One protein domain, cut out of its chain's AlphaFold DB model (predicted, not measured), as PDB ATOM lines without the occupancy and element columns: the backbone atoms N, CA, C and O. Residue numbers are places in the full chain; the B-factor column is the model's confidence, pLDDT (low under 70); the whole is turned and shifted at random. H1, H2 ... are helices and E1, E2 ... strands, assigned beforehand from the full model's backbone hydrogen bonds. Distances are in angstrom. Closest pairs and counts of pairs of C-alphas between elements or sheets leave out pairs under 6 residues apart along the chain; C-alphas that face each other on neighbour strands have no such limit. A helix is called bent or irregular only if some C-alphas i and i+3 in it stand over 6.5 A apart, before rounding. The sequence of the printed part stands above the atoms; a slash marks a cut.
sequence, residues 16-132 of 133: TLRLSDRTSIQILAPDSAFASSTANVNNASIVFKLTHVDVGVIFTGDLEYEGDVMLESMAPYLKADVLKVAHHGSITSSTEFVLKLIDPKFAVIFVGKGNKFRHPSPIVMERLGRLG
ATOM      1  N   THR A  16     132.520  99.138 104.050       97.06
ATOM      2  CA  THR A  16     132.308 100.461 104.647       97.06
ATOM      3  C   THR A  16     133.154 100.602 105.909       97.06
ATOM      4  O   THR A  16     132.924  99.917 106.905       97.06
ATOM      5  N   LEU A  17     134.077 101.555 105.910       96.19
ATOM      6  CA  LEU A  17     134.814 101.981 107.093       96.19
ATOM      7  C   LEU A  17     134.093 103.150 107.756       96.19
ATOM      8  O   LEU A  17     133.961 104.217 107.159       96.19
ATOM      9  N   ARG A  18     133.654 102.985 109.003       96.94
ATOM     10  CA  ARG A  18     133.159 104.108 109.808       96.94
ATOM     11  C   ARG A  18     134.331 104.756 110.537       96.94
ATOM     12  O   ARG A  18     134.976 104.105 111.351       96.94
ATOM     13  N   LEU A  19     134.599 106.023 110.229       96.25
ATOM     14  CA  LEU A  19     135.630 106.822 110.901       96.25
ATOM     15  C   LEU A  19     135.057 107.564 112.117       96.25
ATOM     16  O   LEU A  19     135.767 107.815 113.084       96.25
ATOM     17  N   SER A  20     133.772 107.917 112.059       97.69
ATOM     18  CA  SER A  20     132.974 108.461 113.161       97.69
ATOM     19  C   SER A  20     131.484 108.270 112.857       97.69
ATOM     20  O   SER A  20     131.126 107.783 111.782       97.69
ATOM     21  N   ASP A  21     130.601 108.726 113.746       97.12
ATOM     22  CA  ASP A  21     129.148 108.726 113.506       97.12
ATOM     23  C   ASP A  21     128.727 109.599 112.315       97.12
ATOM     24  O   ASP A  21     127.631 109.450 111.781       97.12
ATOM     25  N   ARG A  22     129.601 110.521 111.896       98.06
ATOM     26  CA  ARG A  22     129.345 111.473 110.812       98.06
ATOM     27  C   ARG A  22     130.230 111.248 109.594       98.06
ATOM     28  O   ARG A  22     130.042 111.949 108.610       98.06
ATOM     29  N   THR A  23     131.192 110.329 109.645       98.56
ATOM     30  CA  THR A  23     132.159 110.141 108.559       98.56
ATOM     31  C   THR A  23     132.351 108.668 108.241       98.56
ATOM     32  O   THR A  23     132.729 107.881 109.111       98.56
ATOM     33  N   SER A  24     132.174 108.301 106.974       98.25
ATOM     34  CA  SER A  24     132.442 106.952 106.480       98.25
ATOM     35  C   SER A  24     133.183 106.955 105.147       98.25
ATOM     36  O   SER A  24     133.119 107.913 104.378       98.25
ATOM     37  N   ILE A  25     133.895 105.863 104.880       98.06
ATOM     38  CA  ILE A  25     134.522 105.561 103.595       98.06
ATOM     39  C   ILE A  25     133.887 104.282 103.054       98.06
ATOM     40  O   ILE A  25     133.956 103.240 103.698       98.06
ATOM     41  N   GLN A  26     133.290 104.352 101.868       97.88
ATOM     42  CA  GLN A  26     132.809 103.195 101.119       97.88
ATOM     43  C   GLN A  26     133.828 102.836 100.041       97.88
ATOM     44  O   GLN A  26     134.109 103.653  99.165       97.88
ATOM     45  N   ILE A  27     134.350 101.614 100.072       97.38
ATOM     46  CA  ILE A  27     135.285 101.113  99.064       97.38
ATOM     47  C   ILE A  27     134.498 100.622  97.848       97.38
ATOM     48  O   ILE A  27     133.592  99.790  97.969       97.38
ATOM     49  N   LEU A  28     134.844 101.139  96.670       96.62
ATOM     50  CA  LEU A  28     134.139 100.911  95.405       96.62
ATOM     51  C   LEU A  28     134.953 100.043  94.438       96.62
ATOM     52  O   LEU A  28     134.382  99.224  93.714       96.62
ATOM     53  N   ALA A  29     136.274 100.208  94.440       94.31
ATOM     54  CA  ALA A  29     137.207  99.484  93.584       94.31
ATOM     55  C   ALA A  29     138.610  99.444  94.236       94.31
ATOM     56  O   ALA A  29     138.867 100.221  95.160       94.31
ATOM     57  N   PRO A  30     139.519  98.581  93.756       89.19
ATOM     58  CA  PRO A  30     139.300  97.585  92.711       89.19
ATOM     59  C   PRO A  30     138.602  96.331  93.252       89.19
ATOM     60  O   PRO A  30     138.600  96.060  94.453       89.19
ATOM     61  N   ASP A  31     138.017  95.544  92.354       85.50
ATOM     62  CA  ASP A  31     137.767  94.135  92.651       85.50
ATOM     63  C   ASP A  31     139.111  93.402  92.791       85.50
ATOM     64  O   ASP A  31     140.013  93.614  91.980       85.50
ATOM     65  N   SER A  32     139.282  92.561  93.814       81.44
ATOM     66  CA  SER A  32     140.579  91.921  94.076       81.44
ATOM     67  C   SER A  32     141.013  90.956  92.972       81.44
ATOM     68  O   SER A  32     142.214  90.822  92.732       81.44
ATOM     69  N   ALA A  33     140.067  90.290  92.296       83.19
ATOM     70  CA  ALA A  33     140.396  89.421  91.171       83.19
ATOM     71  C   ALA A  33     140.864  90.266  89.984       83.19
ATOM     72  O   ALA A  33     141.923  89.991  89.424       83.19
ATOM     73  N   PHE A  34     140.151  91.357  89.688       83.12
ATOM     74  CA  PHE A  34     140.558  92.289  88.638       83.12
ATOM     75  C   PHE A  34     141.924  92.933  88.915       83.12
ATOM     76  O   PHE A  34     142.789  92.953  88.038       83.12
ATOM     77  N   ALA A  35     142.148  93.421  90.141       84.12
ATOM     78  CA  ALA A  35     143.415  94.026  90.553       84.12
ATOM     79  C   ALA A  35     144.599  93.065  90.379       84.12
ATOM     80  O   ALA A  35     145.701  93.497  90.063       84.12
ATOM     81  N   SER A  36     144.362  91.765  90.574       83.88
ATOM     82  CA  SER A  36     145.388  90.730  90.427       83.88
ATOM     83  C   SER A  36     145.638  90.338  88.967       83.88
ATOM     84  O   SER A  36     146.692  89.787  88.666       83.88
ATOM     85  N   SER A  37     144.684  90.594  88.063       86.19
ATOM     86  CA  SER A  37     144.785  90.230  86.643       86.19
ATOM     87  C   SER A  37     145.211  91.379  85.727       86.19
ATOM     88  O   SER A  37     145.683  91.129  84.620       86.19
ATOM     89  N   THR A  38     145.019  92.636  86.139       83.25
ATOM     90  CA  THR A  38     145.365  93.798  85.310       83.25
ATOM     91  C   THR A  38     146.877  94.030  85.272       83.25
ATOM     92  O   THR A  38     147.532  94.123  86.306       83.25
ATOM     93  N   ALA A  39     147.438  94.194  84.071       88.50
ATOM     94  CA  ALA A  39     148.810  94.686  83.903       88.50
ATOM     95  C   ALA A  39     148.903  96.217  84.066       88.50
ATOM     96  O   ALA A  39     149.988  96.763  84.262       88.50
ATOM     97  N   ASN A  40     147.766  96.917  83.984       89.19
ATOM     98  CA  ASN A  40     147.688  98.358  84.158       89.19
ATOM     99  C   ASN A  40     147.497  98.702  85.642       89.19
ATOM    100  O   ASN A  40     146.411  98.510  86.196       89.19
ATOM    101  N   VAL A  41     148.553  99.238  86.260       90.88
ATOM    102  CA  VAL A  41     148.574  99.646  87.674       90.88
ATOM    103  C   VAL A  41     147.576 100.759  87.991       90.88
ATOM    104  O   VAL A  41     147.068 100.816  89.108       90.88
ATOM    105  N   ASN A  42     147.229 101.597  87.013       92.88
ATOM    106  CA  ASN A  42     146.241 102.657  87.193       92.88
ATOM    107  C   ASN A  42     144.854 102.075  87.477       92.88
ATOM    108  O   ASN A  42     144.139 102.553  88.357       92.88
ATOM    109  N   ASN A  43     144.511 100.967  86.816       91.69
ATOM    110  CA  ASN A  43     143.247 100.266  87.033       91.69
ATOM    111  C   ASN A  43     143.223  99.438  88.334       91.69
ATOM    112  O   ASN A  43     142.177  98.910  88.707       91.69
ATOM    113  N   ALA A  44     144.343  99.372  89.063       91.88
ATOM    114  CA  ALA A  44     144.393  98.890  90.444       91.88
ATOM    115  C   ALA A  44     144.182 100.017  91.482       91.88
ATOM    116  O   ALA A  44     144.314  99.775  92.683       91.88
ATOM    117  N   SER A  45     143.848 101.243  91.043       94.38
ATOM    118  CA  SER A  45     143.522 102.368  91.928       94.38
ATOM    119  C   SER A  45     142.424 102.003  92.927       94.38
ATOM    120  O   SER A  45     141.373 101.479  92.555       94.38
ATOM    121  N   ILE A  46     142.637 102.351  94.200       94.56
ATOM    122  CA  ILE A  46     141.577 102.299  95.207       94.56
ATOM    123  C   ILE A  46     140.610 103.441  94.921       94.56
ATOM    124  O   ILE A  46     140.965 104.615  95.032       94.56
ATOM    125  N   VAL A  47     139.378 103.078  94.581       96.88
ATOM    126  CA  VAL A  47     138.279 104.021  94.395       96.88
ATOM    127  C   VAL A  47     137.403 103.960  95.628       96.88
ATOM    128  O   VAL A  47     136.982 102.876  96.044       96.88
ATOM    129  N   PHE A  48     137.105 105.113  96.214       98.00
ATOM    130  CA  PHE A  48     136.261 105.176  97.396       98.00
ATOM    131  C   PHE A  48     135.393 106.428  97.422       98.00
ATOM    132  O   PHE A  48     135.756 107.477  96.887       98.00
ATOM    133  N   LYS A  49     134.249 106.311  98.093       98.62
ATOM    134  CA  LYS A  49     133.400 107.440  98.457       98.62
ATOM    135  C   LYS A  49     133.629 107.786  99.921       98.62
ATOM    136  O   LYS A  49     133.361 106.963 100.792       98.62
ATOM    137  N   LEU A  50     134.084 109.002 100.194       98.62
ATOM    138  CA  LEU A  50     134.031 109.599 101.522       98.62
ATOM    139  C   LEU A  50     132.663 110.259 101.687       98.62
ATOM    140  O   LEU A  50     132.271 111.074 100.856       98.62
ATOM    141  N   THR A  51     131.948 109.933 102.755       98.56
ATOM    142  CA  THR A  51     130.727 110.645 103.141       98.56
ATOM    143  C   THR A  51     130.986 111.344 104.461       98.56
ATOM    144  O   THR A  51     131.351 110.682 105.432       98.56
ATOM    145  N   HIS A  52     130.819 112.664 104.495       98.38
ATOM    146  CA  HIS A  52     130.798 113.435 105.731       98.38
ATOM    147  C   HIS A  52     129.426 114.081 105.877       98.38
ATOM    148  O   HIS A  52     129.080 114.987 105.122       98.38
ATOM    149  N   VAL A  53     128.659 113.603 106.855       96.38
ATOM    150  CA  VAL A  53     127.253 113.954 107.056       96.38
ATOM    151  C   VAL A  53     126.447 113.564 105.809       96.38
ATOM    152  O   VAL A  53     126.231 112.381 105.567       96.38
ATOM    153  N   ASP A  54     126.057 114.541 105.009       95.19
ATOM    154  CA  ASP A  54     125.235 114.463 103.811       95.19
ATOM    155  C   ASP A  54     126.017 114.821 102.534       95.19
ATOM    156  O   ASP A  54     125.466 114.735 101.441       95.19
ATOM    157  N   VAL A  55     127.316 115.139 102.649       98.25
ATOM    158  CA  VAL A  55     128.193 115.432 101.506       98.25
ATOM    159  C   VAL A  55     128.999 114.199 101.110       98.25
ATOM    160  O   VAL A  55     129.773 113.657 101.907       98.25
ATOM    161  N   GLY A  56     128.852 113.778  99.853       98.56
ATOM    162  CA  GLY A  56     129.613 112.686  99.251       98.56
ATOM    163  C   GLY A  56     130.741 113.178  98.346       98.56
ATOM    164  O   GLY A  56     130.509 113.980  97.446       98.56
ATOM    165  N   VAL A  57     131.947 112.637  98.520       98.75
ATOM    166  CA  VAL A  57     133.097 112.879  97.639       98.75
ATOM    167  C   VAL A  57     133.635 111.551  97.124       98.75
ATOM    168  O   VAL A  57     133.980 110.684  97.927       98.75
ATOM    169  N   ILE A  58     133.745 111.387  95.806       98.56
ATOM    170  CA  ILE A  58     134.396 110.216  95.205       98.56
ATOM    171  C   ILE A  58     135.832 110.534  94.809       98.56
ATOM    172  O   ILE A  58     136.111 111.493  94.086       98.56
ATOM    173  N   PHE A  59     136.735 109.668  95.260       98.31
ATOM    174  CA  PHE A  59     138.141 109.652  94.898       98.31
ATOM    175  C   PHE A  59     138.403 108.453  94.002       98.31
ATOM    176  O   PHE A  59     138.184 107.313  94.399       98.31
ATOM    177  N   THR A  60     138.872 108.724  92.789       96.38
ATOM    178  CA  THR A  60     139.054 107.727  91.724       96.38
ATOM    179  C   THR A  60     140.504 107.288  91.536       96.38
ATOM    180  O   THR A  60     140.770 106.380  90.759       96.38
ATOM    181  N   GLY A  61     141.461 107.926  92.220       95.25
ATOM    182  CA  GLY A  61     142.879 107.724  91.922       95.25
ATOM    183  C   GLY A  61     143.166 108.050  90.455       95.25
ATOM    184  O   GLY A  61     142.732 109.101  89.965       95.25
ATOM    185  N   ASP A  62     143.852 107.137  89.777       96.06
ATOM    186  CA  ASP A  62     144.220 107.260  88.367       96.06
ATOM    187  C   ASP A  62     143.462 106.270  87.475       96.06
ATOM    188  O   ASP A  62     143.906 105.969  86.375       96.06
ATOM    189  N   LEU A  63     142.299 105.793  87.935       94.62
ATOM    190  CA  LEU A  63     141.443 104.847  87.218       94.62
ATOM    191  C   LEU A  63     141.217 105.255  85.751       94.62
ATOM    192  O   LEU A  63     140.871 106.403  85.457       94.62
ATOM    193  N   GLU A  64     141.395 104.304  84.840       93.94
ATOM    194  CA  GLU A  64     141.192 104.489  83.404       93.94
ATOM    195  C   GLU A  64     139.959 103.712  82.923       93.94
ATOM    196  O   GLU A  64     139.192 103.163  83.714       93.94
ATOM    197  N   TYR A  65     139.744 103.694  81.610       90.62
ATOM    198  CA  TYR A  65     138.550 103.173  80.949       90.62
ATOM    199  C   TYR A  65     138.113 101.784  81.436       90.62
ATOM    200  O   TYR A  65     136.938 101.578  81.741       90.62
ATOM    201  N   GLU A  66     139.029 100.818  81.531       87.31
ATOM    202  CA  GLU A  66     138.677  99.462  81.967       87.31
ATOM    203  C   GLU A  66     138.229  99.444  83.432       87.31
ATOM    204  O   GLU A  66     137.366  98.655  83.818       87.31
ATOM    205  N   GLY A  67     138.788 100.346  84.239       86.12
ATOM    206  CA  GLY A  67     138.375 100.564  85.614       86.12
ATOM    207  C   GLY A  67     137.003 101.222  85.749       86.12
ATOM    208  O   GLY A  67     136.227 100.812  86.611       86.12
ATOM    209  N   ASP A  68     136.668 102.179  84.880       87.81
ATOM    210  CA  ASP A  68     135.349 102.829  84.851       87.81
ATOM    211  C   ASP A  68     134.220 101.809  84.651       87.81
ATOM    212  O   ASP A  68     133.203 101.864  85.343       87.81
ATOM    213  N   VAL A  69     134.409 100.840  83.748       87.94
ATOM    214  CA  VAL A  69     133.413  99.785  83.483       87.94
ATOM    215  C   VAL A  69     133.155  98.945  84.732       87.94
ATOM    216  O   VAL A  69     132.011  98.614  85.034       87.94
ATOM    217  N   MET A  70     134.189  98.643  85.519       87.81
ATOM    218  CA  MET A  70     133.995  97.880  86.752       87.81
ATOM    219  C   MET A  70     133.101  98.592  87.761       87.81
ATOM    220  O   MET A  70     132.425  97.923  88.544       87.81
ATOM    221  N   LEU A  71     133.110  99.927  87.782       92.25
ATOM    222  CA  LEU A  71     132.323 100.702  88.736       92.25
ATOM    223  C   LEU A  71     130.815 100.541  88.516       92.25
ATOM    224  O   LEU A  71     130.062 100.765  89.461       92.25
ATOM    225  N   GLU A  72     130.369 100.070  87.347       91.88
ATOM    226  CA  GLU A  72     128.954  99.815  87.053       91.88
ATOM    227  C   GLU A  72     128.277  98.946  88.118       91.88
ATOM    228  O   GLU A  72     127.203  99.292  88.615       91.88
ATOM    229  N   SER A  73     128.928  97.868  88.566       92.12
ATOM    230  CA  SER A  73     128.348  96.993  89.594       92.12
ATOM    231  C   SER A  73     128.276  97.631  90.989       92.12
ATOM    232  O   SER A  73     127.681  97.057  91.898       92.12
ATOM    233  N   MET A  74     128.828  98.837  91.156       94.50
ATOM    234  CA  MET A  74     128.724  99.667  92.359       94.50
ATOM    235  C   MET A  74     127.831 100.894  92.158       94.50
ATOM    236  O   MET A  74     127.806 101.754  93.039       94.50
ATOM    237  N   ALA A  75     127.068 100.981  91.060       94.50
ATOM    238  CA  ALA A  75     126.199 102.119  90.747       94.50
ATOM    239  C   ALA A  75     125.341 102.639  91.922       94.50
ATOM    240  O   ALA A  75     125.294 103.859  92.097       94.50
ATOM    241  N   PRO A  76     124.748 101.792  92.798       94.31
ATOM    242  CA  PRO A  76     123.998 102.273  93.966       94.31
ATOM    243  C   PRO A  76     124.802 103.153  94.940       94.31
ATOM    244  O   PRO A  76     124.220 103.920  95.703       94.31
ATOM    245  N   TYR A  77     126.133 103.061  94.916       95.50
ATOM    246  CA  TYR A  77     127.045 103.790  95.798       95.50
ATOM    247  C   TYR A  77     127.775 104.948  95.100       95.50
ATOM    248  O   TYR A  77     128.500 105.688  95.770       95.50
ATOM    249  N   LEU A  78     127.610 105.112  93.780       96.56
ATOM    250  CA  LEU A  78     128.390 106.067  92.984       96.56
ATOM    251  C   LEU A  78     127.879 107.506  93.040       96.56
ATOM    252  O   LEU A  78     128.666 108.413  92.799       96.56
ATOM    253  N   LYS A  79     126.615 107.754  93.394       97.88
ATOM    254  CA  LYS A  79     126.114 109.133  93.510       97.88
ATOM    255  C   LYS A  79     126.925 109.926  94.537       97.88
ATOM    256  O   LYS A  79     127.048 109.489  95.686       97.88
ATOM    257  N   ALA A  80     127.454 111.084  94.153       98.19
ATOM    258  CA  ALA A  80     128.254 111.951  95.021       98.19
ATOM    259  C   ALA A  80     128.099 113.426  94.631       98.19
ATOM    260  O   ALA A  80     127.740 113.727  93.504       98.19
ATOM    261  N   ASP A  81     128.388 114.353  95.543       98.69
ATOM    262  CA  ASP A  81     128.335 115.793  95.263       98.69
ATOM    263  C   ASP A  81     129.608 116.282  94.572       98.69
ATOM    264  O   ASP A  81     129.559 117.180  93.730       98.69
ATOM    265  N   VAL A  82     130.751 115.693  94.932       98.69
ATOM    266  CA  VAL A  82     132.068 116.091  94.434       98.69
ATOM    267  C   VAL A  82     132.802 114.887  93.855       98.69
ATOM    268  O   VAL A  82     132.883 113.824  94.472       98.69
ATOM    269  N   LEU A  83     133.409 115.078  92.690       98.69
ATOM    270  CA  LEU A  83     134.309 114.122  92.062       98.69
ATOM    271  C   LEU A  83     135.738 114.668  92.066       98.69
ATOM    272  O   LEU A  83     136.013 115.703  91.462       98.69
ATOM    273  N   LYS A  84     136.688 113.934  92.654       98.19
ATOM    274  CA  LYS A  84     138.096 114.082  92.268       98.19
ATOM    275  C   LYS A  84     138.260 113.401  90.914       98.19
ATOM    276  O   LYS A  84     138.105 112.183  90.810       98.19
ATOM    277  N   VAL A  85     138.582 114.180  89.884       97.62
ATOM    278  CA  VAL A  85     138.713 113.681  88.509       97.62
ATOM    279  C   VAL A  85     139.873 112.696  88.419       97.62
ATOM    280  O   VAL A  85     140.971 112.938  88.944       97.62
ATOM    281  N   ALA A  86     139.612 111.564  87.774       96.94
ATOM    282  CA  ALA A  86     140.583 110.491  87.640       96.94
ATOM    283  C   ALA A  86     141.806 110.958  86.844       96.94
ATOM    284  O   ALA A  86     141.700 111.809  85.961       96.94
ATOM    285  N   HIS A  87     142.978 110.436  87.206       96.50
ATOM    286  CA  HIS A  87     144.200 110.514  86.402       96.50
ATOM    287  C   HIS A  87     144.528 111.922  85.877       96.50
ATOM    288  O   HIS A  87     144.830 112.127  84.702       96.50
ATOM    289  N   HIS A  88     144.395 112.928  86.746       96.38
ATOM    290  CA  HIS A  88     144.638 114.343  86.433       96.38
ATOM    291  C   HIS A  88     143.787 114.920  85.280       96.38
ATOM    292  O   HIS A  88     144.075 116.013  84.795       96.38
ATOM    293  N   GLY A  89     142.738 114.220  84.839       95.81
ATOM    294  CA  GLY A  89     141.976 114.552  83.636       95.81
ATOM    295  C   GLY A  89     142.589 113.998  82.347       95.81
ATOM    296  O   GLY A  89     142.482 114.637  81.297       95.81
ATOM    297  N   SER A  90     143.244 112.835  82.403       95.69
ATOM    298  CA  SER A  90     143.666 112.096  81.210       95.69
ATOM    299  C   SER A  90     142.463 111.700  80.348       95.69
ATOM    300  O   SER A  90     141.406 111.332  80.862       95.69
ATOM    301  N   ILE A  91     142.642 111.709  79.024       95.06
ATOM    302  CA  ILE A  91     141.626 111.282  78.045       95.06
ATOM    303  C   ILE A  91     141.154 109.832  78.258       95.06
ATOM    304  O   ILE A  91     140.012 109.505  77.924       95.06
ATOM    305  N   THR A  92     142.020 108.991  78.829       92.56
ATOM    306  CA  THR A  92     141.777 107.574  79.141       92.56
ATOM    307  C   THR A  92     140.893 107.368  80.368       92.56
ATOM    308  O   THR A  92     140.559 106.233  80.679       92.56
ATOM    309  N   SER A  93     140.507 108.438  81.062       92.56
ATOM    310  CA  SER A  93     139.793 108.395  82.338       92.56
ATOM    311  C   SER A  93     138.490 109.197  82.293       92.56
ATOM    312  O   SER A  93     138.244 109.936  81.331       92.56
ATOM    313  N   SER A  94     137.680 109.094  83.355       93.44
ATOM    314  CA  SER A  94     136.461 109.898  83.543       93.44
ATOM    315  C   SER A  94     135.572 109.866  82.296       93.44
ATOM    316  O   SER A  94     135.286 110.888  81.660       93.44
ATOM    317  N   THR A  95     135.220 108.654  81.873       95.56
ATOM    318  CA  THR A  95     134.321 108.432  80.739       95.56
ATOM    319  C   THR A  95     132.955 109.067  80.989       95.56
ATOM    320  O   THR A  95     132.507 109.213  82.123       95.56
ATOM    321  N   GLU A  96     132.243 109.428  79.921       95.88
ATOM    322  CA  GLU A  96     130.888 109.977  80.060       95.88
ATOM    323  C   GLU A  96     129.951 109.011  80.812       95.88
ATOM    324  O   GLU A  96     129.099 109.446  81.582       95.88
ATOM    325  N   PHE A  97     130.154 107.701  80.636       94.94
ATOM    326  CA  PHE A  97     129.437 106.651  81.355       94.94
ATOM    327  C   PHE A  97     129.605 106.769  82.876       94.94
ATOM    328  O   PHE A  97     128.608 106.909  83.585       94.94
ATOM    329  N   VAL A  98     130.845 106.777  83.382       95.75
ATOM    330  CA  VAL A  98     131.078 106.857  84.832       95.75
ATOM    331  C   VAL A  98     130.649 108.213  85.394       95.75
ATOM    332  O   VAL A  98     130.094 108.276  86.488       95.75
ATOM    333  N   LEU A  99     130.831 109.299  84.631       97.69
ATOM    334  CA  LEU A  99     130.408 110.639  85.040       97.69
ATOM    335  C   LEU A  99     128.891 110.715  85.236       97.69
ATOM    336  O   LEU A  99     128.443 111.307  86.210       97.69
ATOM    337  N   LYS A 100     128.103 110.061  84.375       97.12
ATOM    338  CA  LYS A 100     126.640 109.964  84.522       97.12
ATOM    339  C   LYS A 100     126.209 109.113  85.717       97.12
ATOM    340  O   LYS A 100     125.193 109.413  86.344       97.12
ATOM    341  N   LEU A 101     126.956 108.055  86.037       97.06
ATOM    342  CA  LEU A 101     126.686 107.240  87.224       97.06
ATOM    343  C   LEU A 101     126.980 108.010  88.518       97.06
ATOM    344  O   LEU A 101     126.195 107.934  89.463       97.06
ATOM    345  N   ILE A 102     128.090 108.754  88.545       97.94
ATOM    346  CA  ILE A 102     128.501 109.546  89.708       97.94
ATOM    347  C   ILE A 102     127.624 110.789  89.877       97.94
ATOM    348  O   ILE A 102     127.237 111.104  91.000       97.94
ATOM    349  N   ASP A 103     127.285 111.449  88.766       98.06
ATOM    350  CA  ASP A 103     126.448 112.654  88.702       98.06
ATOM    351  C   ASP A 103     126.869 113.743  89.708       98.06
ATOM    352  O   ASP A 103     126.071 114.151  90.558       98.06
ATOM    353  N   PRO A 104     128.149 114.168  89.683       98.38
ATOM    354  CA  PRO A 104     128.656 115.144  90.631       98.38
ATOM    355  C   PRO A 104     128.184 116.556  90.284       98.38
ATOM    356  O   PRO A 104     128.049 116.914  89.120       98.38
ATOM    357  N   LYS A 105     128.030 117.399  91.308       98.31
ATOM    358  CA  LYS A 105     127.806 118.845  91.137       98.31
ATOM    359  C   LYS A 105     129.108 119.607  90.911       98.31
ATOM    360  O   LYS A 105     129.090 120.700  90.363       98.31
ATOM    361  N   PHE A 106     130.220 119.060  91.400       98.38
ATOM    362  CA  PHE A 106     131.538 119.677  91.304       98.38
ATOM    363  C   PHE A 106     132.594 118.648  90.909       98.38
ATOM    364  O   PHE A 106     132.663 117.559  91.484       98.38
ATOM    365  N   ALA A 107     133.485 119.027  89.997       98.31
ATOM    366  CA  ALA A 107     134.683 118.264  89.666       98.31
ATOM    367  C   ALA A 107     135.951 119.006  90.111       98.31
ATOM    368  O   ALA A 107     136.138 120.187  89.822       98.31
ATOM    369  N   VAL A 108     136.861 118.300  90.785       98.19
ATOM    370  CA  VAL A 108     138.169 118.825  91.197       98.19
ATOM    371  C   VAL A 108     139.273 118.095  90.442       98.19
ATOM    372  O   VAL A 108     139.439 116.880  90.567       98.19
ATOM    373  N   ILE A 109     140.058 118.850  89.673       97.31
ATOM    374  CA  ILE A 109     141.172 118.336  88.874       97.31
ATOM    375  C   ILE A 109     142.488 118.754  89.528       97.31
ATOM    376  O   ILE A 109     142.835 119.932  89.567       97.31
ATOM    377  N   PHE A 110     143.247 117.776  90.018       93.44
ATOM    378  CA  PHE A 110     144.583 118.002  90.565       93.44
ATOM    379  C   PHE A 110     145.608 117.862  89.450       93.44
ATOM    380  O   PHE A 110     145.844 116.752  88.983       93.44
ATOM    381  N   VAL A 111     146.223 118.963  89.024       93.00
ATOM    382  CA  VAL A 111     147.225 118.949  87.956       93.00
ATOM    383  C   VAL A 111     148.185 120.131  88.078       93.00
ATOM    384  O   VAL A 111     147.803 121.227  88.487       93.00
ATOM    385  N   GLY A 112     149.456 119.906  87.743       90.50
ATOM    386  CA  GLY A 112     150.491 120.936  87.798       90.50
ATOM    387  C   GLY A 112     150.446 121.902  86.611       90.50
ATOM    388  O   GLY A 112     150.184 121.509  85.466       90.50
ATOM    389  N   LYS A 113     150.782 123.173  86.869       89.56
ATOM    390  CA  LYS A 113     150.995 124.184  85.823       89.56
ATOM    391  C   LYS A 113     152.145 123.754  84.907       89.56
ATOM    392  O   LYS A 113     153.212 123.385  85.386       89.56
ATOM    393  N   GLY A 114     151.933 123.825  83.592       85.69
ATOM    394  CA  GLY A 114     152.956 123.466  82.602       85.69
ATOM    395  C   GLY A 114     153.286 121.971  82.550       85.69
ATOM    396  O   GLY A 114     154.387 121.606  82.141       85.69
ATOM    397  N   ASN A 115     152.369 121.096  82.982       88.00
ATOM    398  CA  ASN A 115     152.595 119.655  82.906       88.00
ATOM    399  C   ASN A 115     152.785 119.198  81.445       88.00
ATOM    400  O   ASN A 115     152.075 119.623  80.533       88.00
ATOM    401  N   LYS A 116     153.746 118.295  81.232       91.75
ATOM    402  CA  LYS A 116     154.136 117.809  79.897       91.75
ATOM    403  C   LYS A 116     153.097 116.878  79.263       91.75
ATOM    404  O   LYS A 116     153.089 116.715  78.049       91.75
ATOM    405  N   PHE A 117     152.210 116.307  80.078       89.25
ATOM    406  CA  PHE A 117     151.124 115.429  79.637       89.25
ATOM    407  C   PHE A 117     149.949 116.197  79.018       89.25
ATOM    408  O   PHE A 117     149.094 115.597  78.371       89.25
ATOM    409  N   ARG A 118     149.938 117.534  79.155       90.81
ATOM    410  CA  ARG A 118     148.876 118.431  78.678       90.81
ATOM    411  C   ARG A 118     147.512 118.085  79.282       90.81
ATOM    412  O   ARG A 118     146.494 118.106  78.597       90.81
ATOM    413  N   HIS A 119     147.511 117.749  80.569       94.88
ATOM    414  CA  HIS A 119     146.303 117.533  81.356       94.88
ATOM    415  C   HIS A 119     145.817 118.836  82.027       94.88
ATOM    416  O   HIS A 119     146.648 119.699  82.330       94.88
ATOM    417  N   PRO A 120     144.503 118.999  82.266       96.00
ATOM    418  CA  PRO A 120     143.439 118.093  81.836       96.00
ATOM    419  C   PRO A 120     143.275 118.121  80.315       96.00
ATOM    420  O   PRO A 120     143.483 119.148  79.669       96.00
ATOM    421  N   SER A 121     142.927 116.975  79.737       96.31
ATOM    422  CA  SER A 121     142.655 116.884  78.306       96.31
ATOM    423  C   SER A 121     141.448 117.761  77.944       96.31
ATOM    424  O   SER A 121     140.435 117.696  78.649       96.31
ATOM    425  N   PRO A 122     141.480 118.510  76.823       96.06
ATOM    426  CA  PRO A 122     140.319 119.259  76.338       96.06
ATOM    427  C   PRO A 122     139.058 118.398  76.196       96.06
ATOM    428  O   PRO A 122     137.964 118.871  76.468       96.06
ATOM    429  N   ILE A 123     139.214 117.115  75.852       96.81
ATOM    430  CA  ILE A 123     138.098 116.166  75.728       96.81
ATOM    431  C   ILE A 123     137.451 115.881  77.089       96.81
ATOM    432  O   ILE A 123     136.234 115.764  77.180       96.81
ATOM    433  N   VAL A 124     138.241 115.786  78.163       96.88
ATOM    434  CA  VAL A 124     137.692 115.611  79.519       96.88
ATOM    435  C   VAL A 124     136.967 116.880  79.957       96.88
ATOM    436  O   VAL A 124     135.866 116.790  80.491       96.88
ATOM    437  N   MET A 125     137.529 118.055  79.660       97.81
ATOM    438  CA  MET A 125     136.865 119.334  79.935       97.81
ATOM    439  C   MET A 125     135.540 119.469  79.175       97.81
ATOM    440  O   MET A 125     134.553 119.919  79.749       97.81
ATOM    441  N   GLU A 126     135.488 119.039  77.911       97.94
ATOM    442  CA  GLU A 126     134.257 119.025  77.119       97.94
ATOM    443  C   GLU A 126     133.203 118.086  77.722       97.94
ATOM    444  O   GLU A 126     132.042 118.472  77.837       97.94
ATOM    445  N   ARG A 127     133.592 116.873  78.146       97.50
ATOM    446  CA  ARG A 127     132.679 115.923  78.809       97.50
ATOM    447  C   ARG A 127     132.056 116.530  80.064       97.50
ATOM    448  O   ARG A 127     130.841 116.463  80.214       97.50
ATOM    449  N   LEU A 128     132.878 117.125  80.932       98.06
ATOM    450  CA  LEU A 128     132.409 117.780  82.157       98.06
ATOM    451  C   LEU A 128     131.433 118.917  81.823       98.06
ATOM    452  O   LEU A 128     130.291 118.894  82.277       98.06
ATOM    453  N   GLY A 129     131.822 119.822  80.918       98.06
ATOM    454  CA  GLY A 129     130.985 120.955  80.518       98.06
ATOM    455  C   GLY A 129     129.657 120.542  79.871       98.06
ATOM    456  O   GLY A 129     128.619 121.129  80.169       98.06
ATOM    457  N   ARG A 130     129.647 119.495  79.034       97.88
ATOM    458  CA  ARG A 130     128.417 118.947  78.428       97.88
ATOM    459  C   ARG A 130     127.452 118.353  79.450       97.88
ATOM    460  O   ARG A 130     126.252 118.335  79.192       97.88
ATOM    461  N   LEU A 131     127.969 117.838  80.562       97.88
ATOM    462  CA  LEU A 131     127.172 117.288  81.658       97.88
ATOM    463  C   LEU A 131     126.788 118.348  82.701       97.88
ATOM    464  O   LEU A 131     126.065 118.026  83.637       97.88
ATOM    465  N   GLY A 132     127.226 119.600  82.531       97.62
ATOM    466  CA  GLY A 132     126.957 120.685  83.476       97.62
ATOM    467  C   GLY A 132     127.750 120.585  84.782       97.62
ATOM    468  O   GLY A 132     127.287 121.112  85.792       97.62
TER     469      GLY A 132
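Overview. This is residues 16 to 132 of the 133 residues of an uncharacterized protein of Candidatus Marinimicrobia bacterium (UniProt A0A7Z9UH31). What does the domain look like? It is a twisted wall of six strands, with the irregular helix H3 packed over one face along E2 and E3 and H5 side by side with H3. The small helices H1 and H2 lie in the connection from E2 to E3, while a long loop after E6 leads to H6, near H4 and H5. What is it made of? The printed part has 117 residues with six named helices and six named strands, in the order E1 E2 H1 H2 E3 E4 H3 E5 H4 H5 E6 H6; the sheet is mixed, E1 - E2 - E3 - E4 - E5 - E6, and the class is mixed, helices and strands. How large is it? It is compact, with a radius of gyration of the C-alphas of 14.0 A and spans of 42 by 34 by 24 A.

Along the chain. Where does the printed part begin? E1, residues 16 to 20, starts with C-alpha 16 at (132.308, 100.461, 104.647), and E2, residues 23 to 29, measures 19.1 A from first to last C-alpha. H1 is residues 32 to 37, and H2 is residues 41 to 44. What follows? E3, residues 47 to 52, measures 16.5 A, and E4, residues 55 to 59, measures 13.3 A. H3, residues 65 to 78, starts with C-alpha 65 at (138.550, 103.173, 80.949) and measures 16.0 A; it is irregular, with C-alphas 73 and 76 8.1 A apart. Which elements remain? E5 is residues 82 to 84, H4 residues 86 to 89, H5 residues 96 to 102 and E6 residues 106 to 108. H6, residues 122 to 130, measures 12.1 A and ends with C-alpha 130 at (128.417, 118.947, 78.428).

Arrangement. How are the strands paired? E1 and E2 form an antiparallel hairpin, with N 17 and O 25 2.8 A apart, E2 and E3 are antiparallel, with N 26 and O 49 2.8 A apart, and E3 and E4 form a second hairpin, with N 50 and O 57 2.8 A apart. E4 and E5 are parallel, with N 58 and O 82 2.9 A apart, as are E5 and E6, with N 108 and O 83 2.8 A apart. Both parallel pairs belong to strand-helix-strand units, parallel neighbours with helices between, E4 H3 E5 and E5 H4 H5 E6, each with a right-handed crossover. What is on the sheet? H3 is on one face at a height of 8.3 A, over E2 and E3 and at 24 degrees to E2 on the local plane, along the strands: two layers, a sheet with a helix on one face. H4 and H5 only graze the sheet. How do the helices meet? H3 and H5 touch at Leu 78 and Ile 102, their closest C-alphas 4.8 A apart, at a shallow tilt of 28 degrees, the same way. H5 and H6 are close but not clearly touching, the closest C-alphas, Glu 96 and Arg 127, being 6.3 A apart. H1 and H2 only just touch, with 3 pairs of C-alphas within 8 A, and only at the corner. How are the helix backbones formed? H1, H5 and H6 have every O i to N i+4 pair within hydrogen-bond range, H3 has 4 of 10, beside 9 of 11 O i to N i+3 pairs, and H2 and H4 are too short for an O i to N i+4 pair.

Size, cuts and confidence. How far does it reach? The two C-alphas farthest apart, Asp 21 and Lys 116, are 42.9 A apart. Is anything missing or long? The printed part has no cut; the link from E6 to H6, residues 109 to 121, is long. Where is confidence low? No printed residue is under 70, and the mean pLDDT of the printed part is 94.5.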